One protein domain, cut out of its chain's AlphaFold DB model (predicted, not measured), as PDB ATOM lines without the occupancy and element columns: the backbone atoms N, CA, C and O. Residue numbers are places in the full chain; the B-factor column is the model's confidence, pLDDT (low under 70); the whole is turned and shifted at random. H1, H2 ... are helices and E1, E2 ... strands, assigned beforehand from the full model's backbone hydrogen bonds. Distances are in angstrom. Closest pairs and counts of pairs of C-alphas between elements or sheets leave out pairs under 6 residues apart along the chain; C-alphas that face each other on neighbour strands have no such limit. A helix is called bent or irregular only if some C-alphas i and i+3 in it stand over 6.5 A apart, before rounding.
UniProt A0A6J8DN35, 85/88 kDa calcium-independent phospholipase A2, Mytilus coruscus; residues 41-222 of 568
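AT A GLANCE: This is residues 41 to 222 of the 568 residues of the protein "85/88 kDa calcium-independent phospholipase A2" of Mytilus coruscus (UniProt A0A6J8DN35). Helices spread loosely from a small ribbon of two parallel strands, E1 and E2: H5 packs on this ribbon, H3 begins beside H5 and runs away from it, and H4 with the loop before it makes the far end of the long axis, where residues 122 to 128 stick out. On the other side of the ribbon from H5, H6 and H7 make a corner, and the short H1 lies off by itself. The 182 printed residues hold seven named helices and two named strands, in the order H1 H2 H3 E1 H4 H5 E2 H6 H7, a mostly helix domain. It is loose, with a radius of gyration of the C-alphas of 21.3 A, and elongated, spanning 74 by 44 by 35 A.

HOW THE PARTS SIT: Start with H1, residues 41 to 47, and H2, residues 64 to 67; they are only just apart, their closest C-alphas 8.0 A from each other. H3, residues 71 to 87, touches H5, residues 151 to 162, with its residues 71 to 72 alone; look for the closest C-alphas, Leu 72 and Ser 156, 5.7 A apart, and a steep tilt of 42 degrees, the same way. H4, residues 124 to 145, touches H2 with residues 142 to 145 alone, closest at the C-alphas of Met 65 and Ala 145, 5.8 A. E1, residues 100 to 103, and E2, residues 167 to 170, are parallel neighbours at 12 degrees; find N 102 and O 168 at 2.8 A, within hydrogen-bond range. E1, H4 H5, E2 is a strand-helix-strand unit, two parallel neighbour strands with helices between, and its crossover is right-handed. The closest C-alphas of H5 and E2, those of Arg 157 and Phe 167, are 6.0 A apart. H6, residues 185 to 201, and H7, residues 203 to 222, are close but not clearly touching, about perpendicular at 74 degrees, with the C-alphas of Ile 199 and Ile 206 closest at 7.6 A. Every O i to N i+4 pair is within hydrogen-bond range in H1, H3, H5, H6 and H7, and 16 of 18 in H4; H2 is too short for such a pair.

IN THESE COORDINATES: Find C-alpha 41 at (213.211, 198.570, 172.290), where H1 begins. H3 measures 24.5 A. H4, from C-alpha 124 at (216.251, 187.282, 123.237), measures 31.7 A and is irregular, but only just: C-alphas 125 and 128 are 6.8 A apart. H6 measures 24.1 A, and H7 28.5 A to C-alpha 222 at (221.155, 232.896, 183.166).

THE WHOLE: The C-alphas of Ile 124 and Lys 222 are farthest apart, 75.5 A. The printed part has no cut; the links H1 to H2, H3 to E1, E1 to H4 and E2 to H6 are long. Look for pLDDT under 70 at residues 111 to 137 and 220 to 222.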
ATOM      1  N   TRP A  41     212.480 199.633 172.990       92.62
ATOM      2  CA  TRP A  41     213.211 198.570 172.290       92.62
ATOM      3  C   TRP A  41     212.556 198.187 170.960       92.62
ATOM      4  O   TRP A  41     213.240 197.768 170.030       92.62
ATOM      5  N   GLU A  42     211.236 198.332 170.868       89.62
ATOM      6  CA  GLU A  42     210.485 198.038 169.660       89.62
ATOM      7  C   GLU A  42     210.697 199.128 168.612       89.62
ATOM      8  O   GLU A  42     211.034 198.803 167.479       89.62
ATOM      9  N   ALA A  43     210.610 200.402 169.001       90.19
ATOM     10  CA  ALA A  43     210.938 201.514 168.113       90.19
ATOM     11  C   ALA A  43     212.386 201.414 167.599       90.19
ATOM     12  O   ALA A  43     212.629 201.541 166.400       90.19
ATOM     13  N   ALA A  44     213.339 201.098 168.485       91.94
ATOM     14  CA  ALA A  44     214.740 200.912 168.113       91.94
ATOM     15  C   ALA A  44     214.932 199.749 167.123       91.94
ATOM     16  O   ALA A  44     215.631 199.901 166.123       91.94
ATOM     17  N   ARG A  45     214.284 198.599 167.367       92.06
ATOM     18  CA  ARG A  45     214.336 197.444 166.458       92.06
ATOM     19  C   ARG A  45     213.723 197.769 165.098       92.06
ATOM     20  O   ARG A  45     214.294 197.387 164.085       92.06
ATOM     21  N   SER A  46     212.572 198.437 165.082       91.56
ATOM     22  CA  SER A  46     211.878 198.825 163.854       91.56
ATOM     23  C   SER A  46     212.702 199.798 163.021       91.56
ATOM     24  O   SER A  46     212.869 199.579 161.827       91.56
ATOM     25  N   SER A  47     213.288 200.814 163.658       92.31
ATOM     26  CA  SER A  47     214.104 201.816 162.970       92.31
ATOM     27  C   SER A  47     215.366 201.240 162.326       92.31
ATOM     28  O   SER A  47     215.826 201.829 161.357       92.31
ATOM     29  N   GLY A  48     215.925 200.146 162.858       91.12
ATOM     30  CA  GLY A  48     217.134 199.491 162.338       91.12
ATOM     31  C   GLY A  48     216.874 198.185 161.579       91.12
ATOM     32  O   GLY A  48     217.788 197.376 161.413       91.12
ATOM     33  N   ALA A  49     215.625 197.908 161.187       88.94
ATOM     34  CA  ALA A  49     215.250 196.683 160.483       88.94
ATOM     35  C   ALA A  49     215.611 196.753 158.985       88.94
ATOM     36  O   ALA A  49     214.725 196.698 158.127       88.94
ATOM     37  N   ALA A  50     216.908 196.907 158.685       85.69
ATOM     38  CA  ALA A  50     217.457 197.059 157.335       85.69
ATOM     39  C   ALA A  50     216.968 195.941 156.401       85.69
ATOM     40  O   ALA A  50     217.224 194.761 156.684       85.69
ATOM     41  N   PRO A  51     216.291 196.271 155.279       79.31
ATOM     42  CA  PRO A  51     215.937 195.287 154.266       79.31
ATOM     43  C   PRO A  51     217.176 194.513 153.824       79.31
ATOM     44  O   PRO A  51     218.270 195.067 153.791       79.31
ATOM     45  N   THR A  52     217.008 193.237 153.476       81.12
ATOM     46  CA  THR A  52     218.078 192.264 153.153       81.12
ATOM     47  C   THR A  52     218.913 191.753 154.338       81.12
ATOM     48  O   THR A  52     219.359 190.610 154.275       81.12
ATOM     49  N   TYR A  53     219.020 192.498 155.446       83.06
ATOM     50  CA  TYR A  53     219.732 192.058 156.661       83.06
ATOM     51  C   TYR A  53     218.786 191.505 157.730       83.06
ATOM     52  O   TYR A  53     219.029 190.450 158.318       83.06
ATOM     53  N   PHE A  54     217.673 192.198 157.965       86.88
ATOM     54  CA  PHE A  54     216.700 191.848 158.990       86.88
ATOM     55  C   PHE A  54     215.304 191.659 158.394       86.88
ATOM     56  O   PHE A  54     214.928 192.260 157.389       86.88
ATOM     57  N   LYS A  55     214.501 190.806 159.040       84.94
ATOM     58  CA  LYS A  55     213.061 190.734 158.760       84.94
ATOM     59  C   LYS A  55     212.381 191.990 159.307       84.94
ATOM     60  O   LYS A  55     212.756 192.451 160.386       84.94
ATOM     61  N   GLN A  56     211.340 192.456 158.615       84.62
ATOM     62  CA  GLN A  56     210.505 193.571 159.071       84.62
ATOM     63  C   GLN A  56     210.041 193.384 160.526       84.62
ATOM     64  O   GLN A  56     209.746 192.266 160.975       84.62
ATOM     65  N   ALA A  57     209.977 194.484 161.269       82.75
ATOM     66  CA  ALA A  57     209.498 194.503 162.642       82.75
ATOM     67  C   ALA A  57     208.023 194.925 162.644       82.75
ATOM     68  O   ALA A  57     207.698 196.099 162.492       82.75
ATOM     69  N   ARG A  58     207.115 193.950 162.792       83.50
ATOM     70  CA  ARG A  58     205.667 194.148 162.588       83.50
ATOM     71  C   ARG A  58     205.391 194.731 161.194       83.50
ATOM     72  O   ARG A  58     205.658 194.049 160.206       83.50
ATOM     73  N   ALA A  59     204.875 195.956 161.127       84.31
ATOM     74  CA  ALA A  59     204.584 196.694 159.902       84.31
ATOM     75  C   ALA A  59     205.710 197.666 159.492       84.31
ATOM     76  O   ALA A  59     205.571 198.365 158.495       84.31
ATOM     77  N   PHE A  60     206.816 197.718 160.244       87.75
ATOM     78  CA  PHE A  60     207.887 198.693 160.051       87.75
ATOM     79  C   PHE A  60     209.146 198.070 159.438       87.75
ATOM     80  O   PHE A  60     209.501 196.915 159.706       87.75
ATOM     81  N   VAL A  61     209.836 198.881 158.643       88.00
ATOM     82  CA  VAL A  61     211.155 198.621 158.053       88.00
ATOM     83  C   VAL A  61     212.108 199.752 158.439       88.00
ATOM     84  O   VAL A  61     211.672 200.762 158.990       88.00
ATOM     85  N   ASP A  62     213.396 199.575 158.154       90.69
ATOM     86  CA  ASP A  62     214.440 200.552 158.472       90.69
ATOM     87  C   ASP A  62     214.116 201.977 158.019       90.69
ATOM     88  O   ASP A  62     213.686 202.213 156.882       90.69
ATOM     89  N   GLY A  63     214.413 202.934 158.899       89.75
ATOM     90  CA  GLY A  63     214.260 204.356 158.613       89.75
ATOM     91  C   GLY A  63     215.128 204.823 157.446       89.75
ATOM     92  O   GLY A  63     214.769 205.786 156.778       89.75
ATOM     93  N   GLY A  64     216.211 204.115 157.126       87.25
ATOM     94  CA  GLY A  64     217.095 204.378 156.000       87.25
ATOM     95  C   GLY A  64     216.391 204.394 154.644       87.25
ATOM     96  O   GLY A  64     216.840 205.107 153.753       87.25
ATOM     97  N   MET A  65     215.264 203.689 154.489       85.12
ATOM     98  CA  MET A  65     214.469 203.724 153.252       85.12
ATOM     99  C   MET A  65     213.725 205.048 153.028       85.12
ATOM    100  O   MET A  65     213.319 205.332 151.903       85.12
ATOM    101  N   ILE A  66     213.498 205.822 154.093       84.44
ATOM    102  CA  ILE A  66     212.684 207.046 154.071       84.44
ATOM    103  C   ILE A  66     213.549 208.260 154.404       84.44
ATOM    104  O   ILE A  66     213.529 209.261 153.693       84.44
ATOM    105  N   SER A  67     214.329 208.166 155.478       87.19
ATOM    106  CA  SER A  67     215.198 209.224 155.961       87.19
ATOM    107  C   SER A  67     216.456 208.661 156.628       87.19
ATOM    108  O   SER A  67     216.602 208.640 157.852       87.19
ATOM    109  N   ASN A  68     217.421 208.231 155.805       90.25
ATOM    110  CA  ASN A  68     218.738 207.802 156.296       90.25
ATOM    111  C   ASN A  68     219.565 208.961 156.888       90.25
ATOM    112  O   ASN A  68     220.535 208.768 157.622       90.25
ATOM    113  N   ASN A  69     219.189 210.201 156.573       94.75
ATOM    114  CA  ASN A  69     219.665 211.387 157.266       94.75
ATOM    115  C   ASN A  69     218.459 212.180 157.792       94.75
ATOM    116  O   ASN A  69     217.956 213.050 157.075       94.75
ATOM    117  N   PRO A  70     218.064 211.968 159.062       95.88
ATOM    118  CA  PRO A  70     216.827 212.506 159.627       95.88
ATOM    119  C   PRO A  70     216.866 214.010 159.889       95.88
ATOM    120  O   PRO A  70     215.973 214.543 160.536       95.88
ATOM    121  N   THR A  71     217.897 214.729 159.440       96.56
ATOM    122  CA  THR A  71     218.076 216.144 159.779       96.56
ATOM    123  C   THR A  71     216.909 217.004 159.290       96.56
ATOM    124  O   THR A  71     216.446 217.857 160.040       96.56
ATOM    125  N   LEU A  72     216.444 216.823 158.046       94.44
ATOM    126  CA  LEU A  72     215.313 217.606 157.530       94.44
ATOM    127  C   LEU A  72     214.007 217.221 158.220       94.44
ATOM    128  O   LEU A  72     213.302 218.114 158.668       94.44
ATOM    129  N   ASP A  73     213.735 215.928 158.372       95.19
ATOM    130  CA  ASP A  73     212.527 215.443 159.048       95.19
ATOM    131  C   ASP A  73     212.478 215.909 160.506       95.19
ATOM    132  O   ASP A  73     211.449 216.376 160.975       95.19
ATOM    133  N   THR A  74     213.622 215.928 161.196       95.31
ATOM    134  CA  THR A  74     213.733 216.479 162.555       95.31
ATOM    135  C   THR A  74     213.423 217.978 162.590       95.31
ATOM    136  O   THR A  74     212.796 218.460 163.532       95.31
ATOM    137  N   LEU A  75     213.866 218.749 161.589       95.00
ATOM    138  CA  LEU A  75     213.546 220.178 161.502       95.00
ATOM    139  C   LEU A  75     212.051 220.406 161.258       95.00
ATOM    140  O   LEU A  75     211.478 221.310 161.870       95.00
ATOM    141  N   THR A  76     211.441 219.590 160.396       95.12
ATOM    142  CA  THR A  76     209.999 219.600 160.133       95.12
ATOM    143  C   THR A  76     209.219 219.269 161.402       95.12
ATOM    144  O   THR A  76     208.398 220.078 161.821       95.12
ATOM    145  N   GLU A  77     209.563 218.180 162.094       95.50
ATOM    146  CA  GLU A  77     208.914 217.749 163.338       95.50
ATOM    147  C   GLU A  77     208.987 218.832 164.427       95.50
ATOM    148  O   GLU A  77     207.986 219.189 165.044       95.50
ATOM    149  N   ILE A  78     210.163 219.442 164.636       94.62
ATOM    150  CA  ILE A  78     210.315 220.537 165.608       94.62
ATOM    151  C   ILE A  78     209.449 221.744 165.217       94.62
ATOM    152  O   ILE A  78     208.906 222.431 166.091       94.62
ATOM    153  N   HIS A  79     209.348 222.050 163.923       93.00
ATOM    154  CA  HIS A  79     208.515 223.145 163.442       93.00
ATOM    155  C   HIS A  79     207.028 222.861 163.679       93.00
ATOM    156  O   HIS A  79     206.343 223.708 164.256       93.00
ATOM    157  N   GLU A  80     206.551 221.679 163.297       94.62
ATOM    158  CA  GLU A  80     205.163 221.245 163.473       94.62
ATOM    159  C   GLU A  80     204.775 221.189 164.949       94.62
ATOM    160  O   GLU A  80     203.768 221.784 165.338       94.62
ATOM    161  N   TYR A  81     205.630 220.613 165.798       94.38
ATOM    162  CA  TYR A  81     205.450 220.603 167.248       94.38
ATOM    163  C   TYR A  81     205.301 222.022 167.814       94.38
ATOM    164  O   TYR A  81     204.350 222.331 168.538       94.38
ATOM    165  N   ASN A  82     206.203 222.936 167.439       90.75
ATOM    166  CA  ASN A  82     206.137 224.327 167.881       90.75
ATOM    167  C   ASN A  82     204.884 225.051 167.352       90.75
ATOM    168  O   ASN A  82     204.322 225.885 168.062       90.75
ATOM    169  N   CYS A  83     204.436 224.759 166.130       90.00
ATOM    170  CA  CYS A  83     203.188 225.289 165.576       90.00
ATOM    171  C   CYS A  83     201.962 224.759 166.334       90.00
ATOM    172  O   CYS A  83     201.094 225.552 166.698       90.00
ATOM    173  N   GLY A  84     201.929 223.467 166.668       91.44
ATOM    174  CA  GLY A  84     200.887 222.866 167.502       91.44
ATOM    175  C   GLY A  84     200.792 223.517 168.885       91.44
ATOM    176  O   GLY A  84     199.701 223.872 169.331       91.44
ATOM    177  N   LEU A  85     201.934 223.781 169.531       89.62
ATOM    178  CA  LEU A  85     201.977 224.514 170.801       89.62
ATOM    179  C   LEU A  85     201.406 225.933 170.681       89.62
ATOM    180  O   LEU A  85     200.675 226.372 171.567       89.62
ATOM    181  N   LYS A  86     201.687 226.651 169.582       84.88
ATOM    182  CA  LYS A  86     201.089 227.978 169.335       84.88
ATOM    183  C   LYS A  86     199.573 227.892 169.230       84.88
ATOM    184  O   LYS A  86     198.882 228.672 169.875       84.88
ATOM    185  N   LEU A  87     199.068 226.938 168.449       91.25
ATOM    186  CA  LEU A  87     197.630 226.754 168.238       91.25
ATOM    187  C   LEU A  87     196.893 226.386 169.534       91.25
ATOM    188  O   LEU A  87     195.745 226.780 169.720       91.25
ATOM    189  N   ARG A  88     197.565 225.691 170.457       88.88
ATOM    190  CA  ARG A  88     197.048 225.348 171.793       88.88
ATOM    191  C   ARG A  88     197.179 226.467 172.832       88.88
ATOM    192  O   ARG A  88     196.841 226.250 173.990       88.88
ATOM    193  N   ASN A  89     197.666 227.650 172.451       87.50
ATOM    194  CA  ASN A  89     198.027 228.737 173.372       87.50
ATOM    195  C   ASN A  89     199.093 228.343 174.417       87.50
ATOM    196  O   ASN A  89     199.236 228.974 175.462       87.50
ATOM    197  N   GLU A  90     199.910 227.333 174.118       87.44
ATOM    198  CA  GLU A  90     201.020 226.857 174.950       87.44
ATOM    199  C   GLU A  90     202.360 227.439 174.473       87.44
ATOM    200  O   GLU A  90     203.411 226.800 174.525       87.44
ATOM    201  N   GLY A  91     202.343 228.695 174.014       78.25
ATOM    202  CA  GLY A  91     203.510 229.350 173.417       78.25
ATOM    203  C   GLY A  91     204.743 229.409 174.329       78.25
ATOM    204  O   GLY A  91     205.872 229.397 173.848       78.25
ATOM    205  N   HIS A  92     204.541 229.388 175.646       83.06
ATOM    206  CA  HIS A  92     205.609 229.355 176.647       83.06
ATOM    207  C   HIS A  92     206.456 228.062 176.617       83.06
ATOM    208  O   HIS A  92     207.587 228.052 177.115       83.06
ATOM    209  N   LEU A  93     205.941 226.973 176.029       82.88
ATOM    210  CA  LEU A  93     206.658 225.701 175.881       82.88
ATOM    211  C   LEU A  93     207.547 225.654 174.633       82.88
ATOM    212  O   LEU A  93     208.465 224.834 174.582       82.88
ATOM    213  N   ILE A  94     207.330 226.554 173.669       85.62
ATOM    214  CA  ILE A  94     208.067 226.602 172.400       85.62
ATOM    215  C   ILE A  94     209.566 226.720 172.658       85.62
ATOM    216  O   ILE A  94     210.027 227.528 173.473       85.62
ATOM    217  N   LYS A  95     210.349 225.932 171.917       84.62
ATOM    218  CA  LYS A  95     211.814 225.987 171.947       84.62
ATOM    219  C   LYS A  95     212.352 226.288 170.558       84.62
ATOM    220  O   LYS A  95     212.115 225.541 169.611       84.62
ATOM    221  N   SER A  96     213.113 227.375 170.453       86.94
ATOM    222  CA  SER A  96     213.887 227.676 169.254       86.94
ATOM    223  C   SER A  96     215.113 226.769 169.155       86.94
ATOM    224  O   SER A  96     215.707 226.353 170.157       86.94
ATOM    225  N   ILE A  97     215.497 226.462 167.919       92.12
ATOM    226  CA  ILE A  97     216.673 225.653 167.618       92.12
ATOM    227  C   ILE A  97     217.905 226.554 167.703       92.12
ATOM    228  O   ILE A  97     218.042 227.501 166.935       92.12
ATOM    229  N   GLY A  98     218.810 226.263 168.640       91.12
ATOM    230  CA  GLY A  98     220.047 227.038 168.806       91.12
ATOM    231  C   GLY A  98     221.193 226.591 167.893       91.12
ATOM    232  O   GLY A  98     222.070 227.385 167.572       91.12
ATOM    233  N   CYS A  99     221.219 225.316 167.504       95.44
ATOM    234  CA  CYS A  99     222.222 224.722 166.620       95.44
ATOM    235  C   CYS A  99     221.727 223.350 166.143       95.44
ATOM    236  O   CYS A  99     221.003 222.673 166.873       95.44
ATOM    237  N   VAL A 100     222.154 222.931 164.951       97.75
ATOM    238  CA  VAL A 100     221.945 221.577 164.426       97.75
ATOM    239  C   VAL A 100     223.295 220.897 164.231       97.75
ATOM    240  O   VAL A 100     224.177 221.422 163.545       97.75
ATOM    241  N   VAL A 101     223.441 219.704 164.808       97.94
ATOM    242  CA  VAL A 101     224.620 218.848 164.646       97.94
ATOM    243  C   VAL A 101     224.179 217.536 164.013       97.94
ATOM    244  O   VAL A 101     223.475 216.746 164.630       97.94
ATOM    245  N   SER A 102     224.593 217.315 162.771       97.88
ATOM    246  CA  SER A 102     224.326 216.103 162.003       97.88
ATOM    247  C   SER A 102     225.581 215.228 162.001       97.88
ATOM    248  O   SER A 102     226.661 215.681 161.604       97.88
ATOM    249  N   LEU A 103     225.451 213.979 162.444       97.31
ATOM    250  CA  LEU A 103     226.546 213.010 162.525       97.31
ATOM    251  C   LEU A 103     226.324 211.908 161.486       97.31
ATOM    252  O   LEU A 103     225.227 211.367 161.377       97.31
ATOM    253  N   GLY A 104     227.340 211.637 160.676       95.19
ATOM    254  CA  GLY A 104     227.351 210.551 159.700       95.19
ATOM    255  C   GLY A 104     228.168 209.368 160.194       95.19
ATOM    256  O   GLY A 104     229.091 209.538 160.989       95.19
ATOM    257  N   THR A 105     227.846 208.185 159.685       93.12
ATOM    258  CA  THR A 105     228.531 206.921 159.995       93.12
ATOM    259  C   THR A 105     229.793 206.691 159.159       93.12
ATOM    260  O   THR A 105     230.495 205.710 159.373       93.12
ATOM    261  N   GLY A 106     230.117 207.606 158.242       90.88
ATOM    262  CA  GLY A 106     231.279 207.521 157.364       90.88
ATOM    263  C   GLY A 106     230.935 207.927 155.935       90.88
ATOM    264  O   GLY A 106     229.778 207.910 155.521       90.88
ATOM    265  N   ARG A 107     231.954 208.329 155.181       90.06
ATOM    266  CA  ARG A 107     231.887 208.599 153.744       90.06
ATOM    267  C   ARG A 107     232.821 207.643 153.038       90.06
ATOM    268  O   ARG A 107     234.036 207.798 153.171       90.06
ATOM    269  N   ILE A 108     232.236 206.706 152.307       86.81
ATOM    270  CA  ILE A 108     232.971 205.790 151.439       86.81
ATOM    271  C   ILE A 108     233.760 206.577 150.379       86.81
ATOM    272  O   ILE A 108     233.348 207.682 149.992       86.81
ATOM    273  N   PRO A 109     234.916 206.060 149.932       81.44
ATOM    274  CA  PRO A 109     235.658 206.668 148.839       81.44
ATOM    275  C   PRO A 109     234.814 206.646 147.559       81.44
ATOM    276  O   PRO A 109     233.989 205.761 147.352       81.44
ATOM    277  N   VAL A 110     235.007 207.640 146.689       73.56
ATOM    278  CA  VAL A 110     234.304 207.677 145.401       73.56
ATOM    279  C   VAL A 110     234.897 206.594 144.507       73.56
ATOM    280  O   VAL A 110     236.045 206.709 144.080       73.56
ATOM    281  N   ILE A 111     234.114 205.553 144.235       69.12
ATOM    282  CA  ILE A 111     234.475 204.478 143.312       69.12
ATOM    283  C   ILE A 111     233.846 204.810 141.949       69.12
ATOM    284  O   ILE A 111     232.647 205.099 141.899       69.12
ATOM    285  N   PRO A 112     234.614 204.825 140.844       64.50
ATOM    286  CA  PRO A 112     234.040 205.013 139.518       64.50
ATOM    287  C   PRO A 112     233.119 203.832 139.194       64.50
ATOM    288  O   PRO A 112     233.540 202.679 139.241       64.50
ATOM    289  N   VAL A 113     231.862 204.124 138.873       61.22
ATOM    290  CA  VAL A 113     230.900 203.113 138.423       61.22
ATOM    291  C   VAL A 113     231.003 203.004 136.904       61.22
ATOM    292  O   VAL A 113     230.897 204.011 136.202       61.22
ATOM    293  N   GLU A 114     231.218 201.790 136.392       55.69
ATOM    294  CA  GLU A 114     231.122 201.507 134.958       55.69
ATOM    295  C   GLU A 114     229.690 201.799 134.486       55.69
ATOM    296  O   GLU A 114     228.717 201.401 135.126       55.69
ATOM    297  N   SER A 115     229.550 202.558 133.397       53.28
ATOM    298  CA  SER A 115     228.270 203.085 132.915       53.28
ATOM    299  C   SER A 115     227.189 202.003 132.808       53.28
ATOM    300  O   SER A 115     227.326 201.057 132.031       53.28
ATOM    301  N   VAL A 116     226.087 202.173 133.543       52.31
ATOM    302  CA  VAL A 116     224.890 201.335 133.399       52.31
ATOM    303  C   VAL A 116     224.101 201.842 132.196       52.31
ATOM    304  O   VAL A 116     223.341 202.805 132.290       52.31
ATOM    305  N   ASP A 117     224.315 201.211 131.047       47.06
ATOM    306  CA  ASP A 117     223.622 201.550 129.808       47.06
ATOM    307  C   ASP A 117     222.233 200.892 129.785       47.06
ATOM    308  O   ASP A 117     222.092 199.680 129.592       47.06
ATOM    309  N   VAL A 118     221.182 201.676 130.041       51.53
ATOM    310  CA  VAL A 118     219.793 201.191 130.034       51.53
ATOM    311  C   VAL A 118     219.251 201.258 128.604       51.53
ATOM    312  O   VAL A 118     218.435 202.112 128.262       51.53
ATOM    313  N   PHE A 119     219.719 200.359 127.739       52.38
ATOM    314  CA  PHE A 119     219.152 200.198 126.399       52.38
ATOM    315  C   PHE A 119     217.865 199.359 126.416       52.38
ATOM    316  O   PHE A 119     217.725 198.386 127.160       52.38
ATOM    317  N   ARG A 120     216.913 199.732 125.548       51.00
ATOM    318  CA  ARG A 120     215.703 198.954 125.249       51.00
ATOM    319  C   ARG A 120     216.116 197.720 124.423       51.00
ATOM    320  O   ARG A 120     216.698 197.913 123.360       51.00
ATOM    321  N   PRO A 121     215.854 196.485 124.879       50.09
ATOM    322  CA  PRO A 121     216.351 195.279 124.217       50.09
ATOM    323  C   PRO A 121     215.660 195.042 122.865       50.09
ATOM    324  O   PRO A 121     214.436 195.156 122.775       50.09
ATOM    325  N   GLU A 122     216.430 194.660 121.844       54.50
ATOM    326  CA  GLU A 122     215.916 194.261 120.520       54.50
ATOM    327  C   GLU A 122     216.012 192.735 120.278       54.50
ATOM    328  O   GLU A 122     215.557 192.252 119.240       54.50
ATOM    329  N   GLY A 123     216.522 191.931 121.232       54.53
ATOM    330  CA  GLY A 123     216.625 190.470 121.061       54.53
ATOM    331  C   GLY A 123     216.586 189.598 122.330       54.53
ATOM    332  O   GLY A 123     216.730 190.052 123.457       54.53
ATOM    333  N   ILE A 124     216.416 188.279 122.148       52.00
ATOM    334  CA  ILE A 124     216.251 187.282 123.237       52.00
ATOM    335  C   ILE A 124     217.559 187.048 124.027       52.00
ATOM    336  O   ILE A 124     217.523 186.717 125.213       52.00
ATOM    337  N   PHE A 125     218.726 187.284 123.413       57.38
ATOM    338  CA  PHE A 125     220.018 187.280 124.116       57.38
ATOM    339  C   PHE A 125     220.187 188.477 125.075       57.38
ATOM    340  O   PHE A 125     221.032 188.409 125.972       57.38
ATOM    341  N   ASP A 126     219.346 189.515 124.972       56.31
ATOM    342  CA  ASP A 126     219.370 190.667 125.880       56.31
ATOM    343  C   ASP A 126     218.700 190.391 127.226       56.31
ATOM    344  O   ASP A 126     218.923 191.140 128.166       56.31
ATOM    345  N   VAL A 127     217.944 189.301 127.401       57.28
ATOM    346  CA  VAL A 127     217.208 189.054 128.659       57.28
ATOM    347  C   VAL A 127     218.152 188.933 129.865       57.28
ATOM    348  O   VAL A 127     217.854 189.458 130.935       57.28
ATOM    349  N   LYS A 128     219.337 188.322 129.707       55.66
ATOM    350  CA  LYS A 128     220.344 188.264 130.789       55.66
ATOM    351  C   LYS A 128     220.979 189.630 131.080       55.66
ATOM    352  O   LYS A 128     221.244 189.934 132.243       55.66
ATOM    353  N   ARG A 129     221.196 190.459 130.050       59.25
ATOM    354  CA  ARG A 129     221.705 191.835 130.209       59.25
ATOM    355  C   ARG A 129     220.657 192.737 130.855       59.25
ATOM    356  O   ARG A 129     221.000 193.527 131.719       59.25
ATOM    357  N   VAL A 130     219.384 192.538 130.524       60.38
ATOM    358  CA  VAL A 130     218.236 193.245 131.100       60.38
ATOM    359  C   VAL A 130     218.029 192.871 132.563       60.38
ATOM    360  O   VAL A 130     217.814 193.766 133.365       60.38
ATOM    361  N   VAL A 131     218.140 191.595 132.952       57.38
ATOM    362  CA  VAL A 131     218.034 191.201 134.373       57.38
ATOM    363  C   VAL A 131     219.191 191.781 135.187       57.38
ATOM    364  O   VAL A 131     218.953 192.351 136.245       57.38
ATOM    365  N   THR A 132     220.421 191.708 134.669       62.06
ATOM    366  CA  THR A 132     221.605 192.271 135.344       62.06
ATOM    367  C   THR A 132     221.531 193.805 135.423       62.06
ATOM    368  O   THR A 132     221.820 194.395 136.463       62.06
ATOM    369  N   GLY A 133     221.066 194.458 134.354       62.06
ATOM    370  CA  GLY A 133     220.825 195.902 134.312       62.06
ATOM    371  C   GLY A 133     219.670 196.341 135.216       62.06
ATOM    372  O   GLY A 133     219.770 197.368 135.878       62.06
ATOM    373  N   PHE A 134     218.609 195.536 135.325       65.50
ATOM    374  CA  PHE A 134     217.492 195.777 136.239       65.50
ATOM    375  C   PHE A 134     217.935 195.661 137.699       65.50
ATOM    376  O   PHE A 134     217.598 196.527 138.499       65.50
ATOM    377  N   THR A 135     218.743 194.655 138.051       64.38
ATOM    378  CA  THR A 135     219.318 194.564 139.402       64.38
ATOM    379  C   THR A 135     220.257 195.731 139.713       64.38
ATOM    380  O   THR A 135     220.207 196.263 140.817       64.38
ATOM    381  N   GLY A 136     221.050 196.190 138.736       66.50
ATOM    382  CA  GLY A 136     221.883 197.387 138.887       66.50
ATOM    383  C   GLY A 136     221.053 198.651 139.125       66.50
ATOM    384  O   GLY A 136     221.350 199.420 140.032       66.50
ATOM    385  N   LEU A 137     219.959 198.828 138.381       67.25
ATOM    386  CA  LEU A 137     219.046 199.962 138.531       67.25
ATOM    387  C   LEU A 137     218.302 199.947 139.876       67.25
ATOM    388  O   LEU A 137     218.150 200.996 140.496       67.25
ATOM    389  N   VAL A 138     217.878 198.773 140.354       70.06
ATOM    390  CA  VAL A 138     217.271 198.620 141.687       70.06
ATOM    391  C   VAL A 138     218.274 198.972 142.783       70.06
ATOM    392  O   VAL A 138     217.926 199.730 143.682       70.06
ATOM    393  N   ASN A 139     219.521 198.500 142.690       70.75
ATOM    394  CA  ASN A 139     220.562 198.858 143.656       70.75
ATOM    395  C   ASN A 139     220.844 200.364 143.635       70.75
ATOM    396  O   ASN A 139     220.825 200.986 144.687       70.75
ATOM    397  N   MET A 140     220.955 200.983 142.454       73.38
ATOM    398  CA  MET A 140     221.081 202.441 142.342       73.38
ATOM    399  C   MET A 140     219.888 203.176 142.968       73.38
ATOM    400  O   MET A 140     220.075 204.200 143.616       73.38
ATOM    401  N   MET A 141     218.656 202.684 142.798       73.50
ATOM    402  CA  MET A 141     217.475 203.273 143.441       73.50
ATOM    403  C   MET A 141     217.530 203.151 144.965       73.50
ATOM    404  O   MET A 141     217.188 204.111 145.652       73.50
ATOM    405  N   VAL A 142     217.977 202.008 145.491       74.56
ATOM    406  CA  VAL A 142     218.190 201.813 146.931       74.56
ATOM    407  C   VAL A 142     219.290 202.746 147.437       74.56
ATOM    408  O   VAL A 142     219.081 203.420 148.444       74.56
ATOM    409  N   ASP A 143     220.400 202.882 146.713       75.12
ATOM    410  CA  ASP A 143     221.487 203.805 147.051       75.12
ATOM    411  C   ASP A 143     220.994 205.257 147.075       75.12
ATOM    412  O   ASP A 143     221.336 206.012 147.981       75.12
ATOM    413  N   GLN A 144     220.149 205.649 146.111       76.19
ATOM    414  CA  GLN A 144     219.535 206.979 146.067       76.19
ATOM    415  C   GLN A 144     218.523 207.201 147.204       76.19
ATOM    416  O   GLN A 144     218.494 208.282 147.795       76.19
ATOM    417  N   ALA A 145     217.696 206.201 147.517       74.69
ATOM    418  CA  ALA A 145     216.704 206.278 148.591       74.69
ATOM    419  C   ALA A 145     217.363 206.334 149.977       74.69
ATOM    420  O   ALA A 145     216.890 207.034 150.868       74.69
ATOM    421  N   THR A 146     218.497 205.655 150.132       77.88
ATOM    422  CA  THR A 146     219.262 205.580 151.381       77.88
ATOM    423  C   THR A 146     220.392 206.614 151.444       77.88
ATOM    424  O   THR A 146     221.285 206.514 152.288       77.88
ATOM    425  N   LEU A 147     220.371 207.660 150.607       82.56
ATOM    426  CA  LEU A 147     221.389 208.712 150.649       82.56
ATOM    427  C   LEU A 147     221.418 209.411 152.012       82.56
ATOM    428  O   LEU A 147     220.460 210.062 152.427       82.56
ATOM    429  N   SER A 148     222.570 209.362 152.677       87.00
ATOM    430  CA  SER A 148     222.813 210.091 153.929       87.00
ATOM    431  C   SER A 148     223.725 211.316 153.755       87.00
ATOM    432  O   SER A 148     223.801 212.186 154.632       87.00
ATOM    433  N   GLU A 149     224.383 211.424 152.599       89.50
ATOM    434  CA  GLU A 149     225.353 212.458 152.230       89.50
ATOM    435  C   GLU A 149     224.927 213.192 150.949       89.50
ATOM    436  O   GLU A 149     224.018 212.774 150.237       89.50
ATOM    437  N   GLY A 150     225.569 214.323 150.642       89.75
ATOM    438  CA  GLY A 150     225.265 215.093 149.433       89.75
ATOM    439  C   GLY A 150     223.961 215.905 149.556       89.75
ATOM    440  O   GLY A 150     223.909 216.801 150.410       89.75
ATOM    441  N   PRO A 151     222.924 215.677 148.718       90.25
ATOM    442  CA  PRO A 151     221.723 216.516 148.687       90.25
ATOM    443  C   PRO A 151     220.998 216.690 150.031       90.25
ATOM    444  O   PRO A 151     220.701 217.844 150.349       90.25
ATOM    445  N   PRO A 152     220.748 215.645 150.855       92.69
ATOM    446  CA  PRO A 152     220.095 215.815 152.156       92.69
ATOM    447  C   PRO A 152     220.848 216.803 153.053       92.69
ATOM    448  O   PRO A 152     220.268 217.765 153.549       92.69
ATOM    449  N   VAL A 153     222.174 216.659 153.151       95.62
ATOM    450  CA  VAL A 153     223.039 217.553 153.936       95.62
ATOM    451  C   VAL A 153     223.030 218.980 153.379       95.62
ATOM    452  O   VAL A 153     222.993 219.947 154.145       95.62
ATOM    453  N   ASN A 154     223.084 219.140 152.055       95.12
ATOM    454  CA  ASN A 154     223.096 220.457 151.414       95.12
ATOM    455  C   ASN A 154     221.779 221.204 151.615       95.12
ATOM    456  O   ASN A 154     221.803 222.387 151.958       95.12
ATOM    457  N   ARG A 155     220.650 220.502 151.485       95.69
ATOM    458  CA  ARG A 155     219.322 221.037 151.793       95.69
ATOM    459  C   ARG A 155     219.243 221.434 153.265       95.69
ATOM    460  O   ARG A 155     218.952 222.593 153.540       95.69
ATOM    461  N   SER A 156     219.597 220.549 154.204       96.38
ATOM    462  CA  SER A 156     219.586 220.880 155.640       96.38
ATOM    463  C   SER A 156     220.424 222.112 155.963       96.38
ATOM    464  O   SER A 156     219.972 222.985 156.699       96.38
ATOM    465  N   ARG A 157     221.626 222.221 155.386       96.88
ATOM    466  CA  ARG A 157     222.503 223.380 155.583       96.88
ATOM    467  C   ARG A 157     221.878 224.669 155.054       96.88
ATOM    468  O   ARG A 157     221.948 225.681 155.743       96.88
ATOM    469  N   ALA A 158     221.288 224.638 153.858       96.19
ATOM    470  CA  ALA A 158     220.636 225.801 153.264       96.19
ATOM    471  C   ALA A 158     219.449 226.271 154.119       96.19
ATOM    472  O   ALA A 158     219.378 227.446 154.464       96.19
ATOM    473  N   TRP A 159     218.590 225.344 154.551       94.56
ATOM    474  CA  TRP A 159     217.465 225.640 155.441       94.56
ATOM    475  C   TRP A 159     217.917 226.197 156.793       94.56
ATOM    476  O   TRP A 159     217.409 227.222 157.239       94.56
ATOM    477  N   CYS A 160     218.928 225.590 157.421       95.62
ATOM    478  CA  CYS A 160     219.502 226.123 158.657       95.62
ATOM    479  C   CYS A 160     220.066 227.536 158.450       95.62
ATOM    480  O   CYS A 160     219.826 228.413 159.273       95.62
ATOM    481  N   SER A 161     220.753 227.783 157.330       93.88
ATOM    482  CA  SER A 161     221.281 229.109 156.994       93.88
ATOM    483  C   SER A 161     220.173 230.146 156.803       93.88
ATOM    484  O   SER A 161     220.338 231.272 157.257       93.88
ATOM    485  N   MET A 162     219.053 229.784 156.167       93.38
ATOM    486  CA  MET A 162     217.893 230.673 156.016       93.38
ATOM    487  C   MET A 162     217.277 231.053 157.366       93.38
ATOM    488  O   MET A 162     216.767 232.157 157.522       93.38
ATOM    489  N   LEU A 163     217.343 230.148 158.343       90.00
ATOM    490  CA  LEU A 163     216.824 230.345 159.695       90.00
ATOM    491  C   LEU A 163     217.862 230.938 160.666       90.00
ATOM    492  O   LEU A 163     217.588 231.028 161.861       90.00
ATOM    493  N   ASN A 164     219.051 231.323 160.184       91.62
ATOM    494  CA  ASN A 164     220.186 231.760 161.009       91.62
ATOM    495  C   ASN A 164     220.592 230.744 162.100       91.62
ATOM    496  O   ASN A 164     221.090 231.113 163.163       91.62
ATOM    497  N   ILE A 165     220.409 229.449 161.831       94.56
ATOM    498  CA  ILE A 165     220.781 228.352 162.725       94.56
ATOM    499  C   ILE A 165     222.166 227.818 162.322       94.56
ATOM    500  O   ILE A 165     222.348 227.366 161.187       94.56
ATOM    501  N   PRO A 166     223.155 227.793 163.235       95.81
ATOM    502  CA  PRO A 166     224.442 227.158 162.974       95.81
ATOM    503  C   PRO A 166     224.290 225.658 162.684       95.81
ATOM    504  O   PRO A 166     223.760 224.911 163.510       95.81
ATOM    505  N   PHE A 167     224.814 225.212 161.539       97.44
ATOM    506  CA  PHE A 167     224.757 223.819 161.090       97.44
ATOM    507  C   PHE A 167     226.146 223.172 161.035       97.44
ATOM    508  O   PHE A 167     227.037 223.635 160.318       97.44
ATOM    509  N   TYR A 168     226.316 222.049 161.734       97.81
ATOM    510  CA  TYR A 168     227.543 221.256 161.738       97.81
ATOM    511  C   TYR A 168     227.270 219.842 161.224       97.81
ATOM    512  O   TYR A 168     226.535 219.089 161.848       97.81
ATOM    513  N   ARG A 169     227.914 219.450 160.114       96.88
ATOM    514  CA  ARG A 169     228.012 218.044 159.676       96.88
ATOM    515  C   ARG A 169     229.392 217.491 160.015       96.88
ATOM    516  O   ARG A 169     230.397 218.105 159.626       96.88
ATOM    517  N   PHE A 170     229.427 216.344 160.683       97.19
ATOM    518  CA  PHE A 170     230.634 215.546 160.896       97.19
ATOM    519  C   PHE A 170     230.422 214.154 160.319       97.19
ATOM    520  O   PHE A 170     229.452 213.490 160.660       97.19
ATOM    521  N   SER A 171     231.305 213.750 159.414       95.75
ATOM    522  CA  SER A 171     231.257 212.442 158.763       95.75
ATOM    523  C   SER A 171     232.669 212.127 158.250       95.75
ATOM    524  O   SER A 171     233.152 212.828 157.339       95.75
ATOM    525  N   PRO A 172     233.398 211.194 158.886       95.06
ATOM    526  CA  PRO A 172     234.774 210.876 158.515       95.06
ATOM    527  C   PRO A 172     234.814 210.270 157.111       95.06
ATOM    528  O   PRO A 172     233.863 209.625 156.687       95.06
ATOM    529  N   ARG A 173     235.892 210.514 156.361       91.81
ATOM    530  CA  ARG A 173     236.150 209.732 155.146       91.81
ATOM    531  C   ARG A 173     236.763 208.415 155.593       91.81
ATOM    532  O   ARG A 173     237.738 208.462 156.338       91.81
ATOM    533  N   ILE A 174     236.170 207.311 155.167       92.06
ATOM    534  CA  ILE A 174     236.664 205.962 155.447       92.06
ATOM    535  C   ILE A 174     237.429 205.447 154.227       92.06
ATOM    536  O   ILE A 174     237.176 205.908 153.111       92.06
ATOM    537  N   SER A 175     238.423 204.587 154.438       89.75
ATOM    538  CA  SER A 175     239.306 204.113 153.355       89.75
ATOM    539  C   SER A 175     238.657 203.093 152.427       89.75
ATOM    540  O   SER A 175     239.034 203.012 151.259       89.75
ATOM    541  N   GLU A 176     237.690 202.339 152.933       87.06
ATOM    542  CA  GLU A 176     237.060 201.213 152.253       87.06
ATOM    543  C   GLU A 176     235.537 201.287 152.407       87.06
ATOM    544  O   GLU A 176     235.011 201.991 153.275       87.06
ATOM    545  N   ASP A 177     234.824 200.574 151.536       87.50
ATOM    546  CA  ASP A 177     233.383 200.373 151.667       87.50
ATOM    547  C   ASP A 177     233.122 199.206 152.628       87.50
ATOM    548  O   ASP A 177     233.235 198.032 152.264       87.50
ATOM    549  N   PHE A 178     232.866 199.537 153.894       88.19
ATOM    550  CA  PHE A 178     232.602 198.544 154.930       88.19
ATOM    551  C   PHE A 178     231.130 198.108 154.887       88.19
ATOM    552  O   PHE A 178     230.246 198.961 154.995       88.19
ATOM    553  N   PRO A 179     230.843 196.794 154.801       87.31
ATOM    554  CA  PRO A 179     229.471 196.306 154.784       87.31
ATOM    555  C   PRO A 179     228.772 196.568 156.124       87.31
ATOM    556  O   PRO A 179     229.406 196.618 157.181       87.31
ATOM    557  N   LEU A 180     227.444 196.698 156.085       85.94
ATOM    558  CA  LEU A 180     226.631 197.046 157.256       85.94
ATOM    559  C   LEU A 180     226.741 196.012 158.394       85.94
ATOM    560  O   LEU A 180     226.646 196.371 159.565       85.94
ATOM    561  N   ASP A 181     226.962 194.740 158.061       88.44
ATOM    562  CA  ASP A 181     227.113 193.613 158.990       88.44
ATOM    563  C   ASP A 181     228.583 193.288 159.333       88.44
ATOM    564  O   ASP A 181     228.904 192.187 159.804       88.44
ATOM    565  N   CYS A 182     229.493 194.250 159.126       89.75
ATOM    566  CA  CYS A 182     230.903 194.114 159.470       89.75
ATOM    567  C   CYS A 182     231.092 193.801 160.965       89.75
ATOM    568  O   CYS A 182     230.825 194.623 161.842       89.75
ATOM    569  N   HIS A 183     231.626 192.613 161.245       93.06
ATOM    570  CA  HIS A 183     231.931 192.109 162.588       93.06
ATOM    571  C   HIS A 183     233.425 191.806 162.783       93.06
ATOM    572  O   HIS A 183     233.829 191.342 163.851       93.06
ATOM    573  N   ASP A 184     234.257 192.056 161.766       94.88
ATOM    574  CA  ASP A 184     235.703 191.907 161.883       94.88
ATOM    575  C   ASP A 184     236.302 193.040 162.726       94.88
ATOM    576  O   ASP A 184     236.180 194.227 162.411       94.88
ATOM    577  N   ASN A 185     236.996 192.659 163.797       95.88
ATOM    578  CA  ASN A 185     237.591 193.611 164.728       95.88
ATOM    579  C   ASN A 185     238.637 194.497 164.048       95.88
ATOM    580  O   ASN A 185     238.759 195.663 164.413       95.88
ATOM    581  N   LYS A 186     239.399 193.971 163.080       95.44
ATOM    582  CA  LYS A 186     240.432 194.759 162.402       95.44
ATOM    583  C   LYS A 186     239.788 195.873 161.575       95.44
ATOM    584  O   LYS A 186     240.199 197.020 161.729       95.44
ATOM    585  N   SER A 187     238.756 195.571 160.790       93.75
ATOM    586  CA  SER A 187     237.972 196.574 160.056       93.75
ATOM    587  C   SER A 187     237.355 197.632 160.977       93.75
ATOM    588  O   SER A 187     237.533 198.827 160.747       93.75
ATOM    589  N   ILE A 188     236.718 197.219 162.080       94.00
ATOM    590  CA  ILE A 188     236.113 198.154 163.045       94.00
ATOM    591  C   ILE A 188     237.177 199.063 163.682       94.00
ATOM    592  O   ILE A 188     236.980 200.274 163.792       94.00
ATOM    593  N   ILE A 189     238.329 198.508 164.073       96.25
ATOM    594  CA  ILE A 189     239.445 199.288 164.628       96.25
ATOM    595  C   ILE A 189     239.963 200.297 163.598       96.25
ATOM    596  O   ILE A 189     240.232 201.441 163.965       96.25
ATOM    597  N   THR A 190     240.059 199.915 162.323       95.25
ATOM    598  CA  THR A 190     240.427 200.833 161.236       95.25
ATOM    599  C   THR A 190     239.426 201.985 161.122       95.25
ATOM    600  O   THR A 190     239.842 203.142 161.167       95.25
ATOM    601  N   MET A 191     238.115 201.707 161.100       94.94
ATOM    602  CA  MET A 191     237.070 202.746 161.074       94.94
ATOM    603  C   MET A 191     237.180 203.702 162.274       94.94
ATOM    604  O   MET A 191     237.068 204.926 162.135       94.94
ATOM    605  N   MET A 192     237.429 203.158 163.472       95.81
ATOM    606  CA  MET A 192     237.632 203.953 164.685       95.81
ATOM    607  C   MET A 192     238.887 204.827 164.584       95.81
ATOM    608  O   MET A 192     238.840 206.004 164.942       95.81
ATOM    609  N   TRP A 193     239.996 204.278 164.085       96.94
ATOM    610  CA  TRP A 193     241.252 205.003 163.900       96.94
ATOM    611  C   TRP A 193     241.108 206.152 162.897       96.94
ATOM    612  O   TRP A 193     241.498 207.282 163.187       96.94
ATOM    613  N   GLU A 194     240.472 205.908 161.755       96.44
ATOM    614  CA  GLU A 194     240.185 206.932 160.744       96.44
ATOM    615  C   GLU A 194     239.283 208.038 161.292       96.44
ATOM    616  O   GLU A 194     239.511 209.226 161.042       96.44
ATOM    617  N   THR A 195     238.306 207.667 162.120       96.81
ATOM    618  CA  THR A 195     237.464 208.627 162.839       96.81
ATOM    619  C   THR A 195     238.285 209.480 163.809       96.81
ATOM    620  O   THR A 195     238.081 210.694 163.875       96.81
ATOM    621  N   GLN A 196     239.257 208.900 164.522       97.62
ATOM    622  CA  GLN A 196     240.167 209.666 165.383       97.62
ATOM    623  C   GLN A 196     241.046 210.626 164.575       97.62
ATOM    624  O   GLN A 196     241.138 211.807 164.917       97.62
ATOM    625  N   CYS A 197     241.619 210.169 163.461       97.38
ATOM    626  CA  CYS A 197     242.360 211.026 162.533       97.38
ATOM    627  C   CYS A 197     241.490 212.192 162.031       97.38
ATOM    628  O   CYS A 197     241.934 213.342 162.018       97.38
ATOM    629  N   TYR A 198     240.222 211.927 161.697       97.62
ATOM    630  CA  TYR A 198     239.259 212.954 161.306       97.62
ATOM    631  C   TYR A 198     238.994 213.971 162.426       97.62
ATOM    632  O   TYR A 198     238.967 215.175 162.156       97.62
ATOM    633  N   ILE A 199     238.828 213.519 163.674       97.12
ATOM    634  CA  ILE A 199     238.642 214.389 164.846       97.12
ATOM    635  C   ILE A 199     239.856 215.300 165.039       97.12
ATOM    636  O   ILE A 199     239.683 216.502 165.236       97.12
ATOM    637  N   VAL A 200     241.073 214.756 164.940       97.75
ATOM    638  CA  VAL A 200     242.316 215.536 165.048       97.75
ATOM    639  C   VAL A 200     242.396 216.582 163.935       97.75
ATOM    640  O   VAL A 200     242.611 217.759 164.221       97.75
ATOM    641  N   ALA A 201     242.130 216.191 162.687       97.12
ATOM    642  CA  ALA A 201     242.140 217.101 161.542       97.12
ATOM    643  C   ALA A 201     241.056 218.197 161.623       97.12
ATOM    644  O   ALA A 201     241.233 219.286 161.087       97.12
ATOM    645  N   ASN A 202     239.935 217.936 162.305       97.12
ATOM    646  CA  ASN A 202     238.808 218.868 162.445       97.12
ATOM    647  C   ASN A 202     238.690 219.459 163.858       97.12
ATOM    648  O   ASN A 202     237.630 219.982 164.226       97.12
ATOM    649  N   ARG A 203     239.765 219.403 164.654       97.00
ATOM    650  CA  ARG A 203     239.763 219.787 166.072       97.00
ATOM    651  C   ARG A 203     239.213 221.190 166.298       97.00
ATOM    652  O   ARG A 203     238.389 221.381 167.187       97.00
ATOM    653  N   GLU A 204     239.599 222.153 165.466       96.69
ATOM    654  CA  GLU A 204     239.112 223.532 165.568       96.69
ATOM    655  C   GLU A 204     237.597 223.641 165.369       96.69
ATOM    656  O   GLU A 204     236.919 224.373 166.088       96.69
ATOM    657  N   LYS A 205     237.038 222.898 164.407       96.12
ATOM    658  CA  LYS A 205     235.595 222.892 164.132       96.12
ATOM    659  C   LYS A 205     234.815 222.293 165.303       96.12
ATOM    660  O   LYS A 205     233.773 222.827 165.678       96.12
ATOM    661  N   ILE A 206     235.336 221.220 165.901       97.00
ATOM    662  CA  ILE A 206     234.751 220.579 167.088       97.00
ATOM    663  C   ILE A 206     234.838 221.515 168.301       97.00
ATOM    664  O   ILE A 206     233.863 221.668 169.031       97.00
ATOM    665  N   GLN A 207     235.966 222.204 168.489       97.31
ATOM    666  CA  GLN A 207     236.127 223.198 169.554       97.31
ATOM    667  C   GLN A 207     235.159 224.376 169.395       97.31
ATOM    668  O   GLN A 207     234.522 224.768 170.372       97.31
ATOM    669  N   LYS A 208     234.986 224.900 168.174       96.88
ATOM    670  CA  LYS A 208     233.991 225.944 167.870       96.88
ATOM    671  C   LYS A 208     232.576 225.500 168.240       96.88
ATOM    672  O   LYS A 208     231.854 226.264 168.877       96.88
ATOM    673  N   LEU A 209     232.204 224.258 167.914       97.38
ATOM    674  CA  LEU A 209     230.924 223.690 168.339       97.38
ATOM    675  C   LEU A 209     230.826 223.592 169.869       97.38
ATOM    676  O   LEU A 209     229.813 223.989 170.436       97.38
ATOM    677  N   GLY A 210     231.868 223.111 170.550       96.88
ATOM    678  CA  GLY A 210     231.887 223.016 172.012       96.88
ATOM    679  C   GLY A 210     231.683 224.372 172.697       96.88
ATOM    680  O   GLY A 210     230.877 224.480 173.621       96.88
ATOM    681  N   ILE A 211     232.350 225.421 172.204       96.75
ATOM    682  CA  ILE A 211     232.172 226.800 172.686       96.75
ATOM    683  C   ILE A 211     230.735 227.275 172.441       96.75
ATOM    684  O   ILE A 211     230.107 227.814 173.350       96.75
ATOM    685  N   LEU A 212     230.188 227.039 171.244       95.00
ATOM    686  CA  LEU A 212     228.812 227.402 170.906       95.00
ATOM    687  C   LEU A 212     227.797 226.728 171.842       95.00
ATOM    688  O   LEU A 212     226.942 227.407 172.406       95.00
ATOM    689  N   LEU A 213     227.905 225.412 172.043       94.88
ATOM    690  CA  LEU A 213     227.000 224.659 172.917       94.88
ATOM    691  C   LEU A 213     227.100 225.122 174.373       94.88
ATOM    692  O   LEU A 213     226.072 225.258 175.039       94.88
ATOM    693  N   LYS A 214     228.312 225.428 174.852       94.69
ATOM    694  CA  LYS A 214     228.522 226.003 176.184       94.69
ATOM    695  C   LYS A 214     227.844 227.368 176.319       94.69
ATOM    696  O   LYS A 214     227.103 227.577 177.271       94.69
ATOM    697  N   ASN A 215     228.013 228.255 175.341       91.38
ATOM    698  CA  ASN A 215     227.377 229.574 175.354       91.38
ATOM    699  C   ASN A 215     225.843 229.471 175.351       91.38
ATOM    700  O   ASN A 215     225.180 230.193 176.094       91.38
ATOM    701  N   ILE A 216     225.276 228.551 174.561       87.12
ATOM    702  CA  ILE A 216     223.829 228.282 174.542       87.12
ATOM    703  C   ILE A 216     223.353 227.773 175.911       87.12
ATOM    704  O   ILE A 216     222.302 228.191 176.400       87.12
ATOM    705  N   HIS A 217     224.114 226.878 176.542       87.12
ATOM    706  CA  HIS A 217     223.799 226.354 177.869       87.12
ATOM    707  C   HIS A 217     223.846 227.444 178.949       87.12
ATOM    708  O   HIS A 217     222.892 227.597 179.717       87.12
ATOM    709  N   ASP A 218     224.914 228.242 178.972       84.62
ATOM    710  CA  ASP A 218     225.118 229.313 179.947       84.62
ATOM    711  C   ASP A 218     224.051 230.410 179.806       84.62
ATOM    712  O   ASP A 218     223.537 230.911 180.809       84.62
ATOM    713  N   ALA A 219     223.657 230.749 178.571       77.12
ATOM    714  CA  ALA A 219     222.563 231.681 178.305       77.12
ATOM    715  C   ALA A 219     221.227 231.181 178.885       77.12
ATOM    716  O   ALA A 219     220.526 231.948 179.546       77.12
ATOM    717  N   LYS A 220     220.910 229.885 178.725       69.94
ATOM    718  CA  LYS A 220     219.706 229.275 179.319       69.94
ATOM    719  C   LYS A 220     219.737 229.282 180.847       69.94
ATOM    720  O   LYS A 220     218.717 229.540 181.479       69.94
ATOM    721  N   GLN A 221     220.885 229.011 181.467       62.25
ATOM    722  CA  GLN A 221     220.981 229.059 182.928       62.25
ATOM    723  C   GLN A 221     220.797 230.478 183.475       62.25
ATOM    724  O   GLN A 221     220.151 230.653 184.508       62.25
ATOM    725  N   LYS A 222     221.341 231.489 182.788       56.84
ATOM    726  CA  LYS A 222     221.155 232.896 183.166       56.84
ATOM    727  C   LYS A 222     219.688 233.311 183.065       56.84
ATOM    728  O   LYS A 222     219.186 233.879 184.025       56.84
TER     729      LYS A 222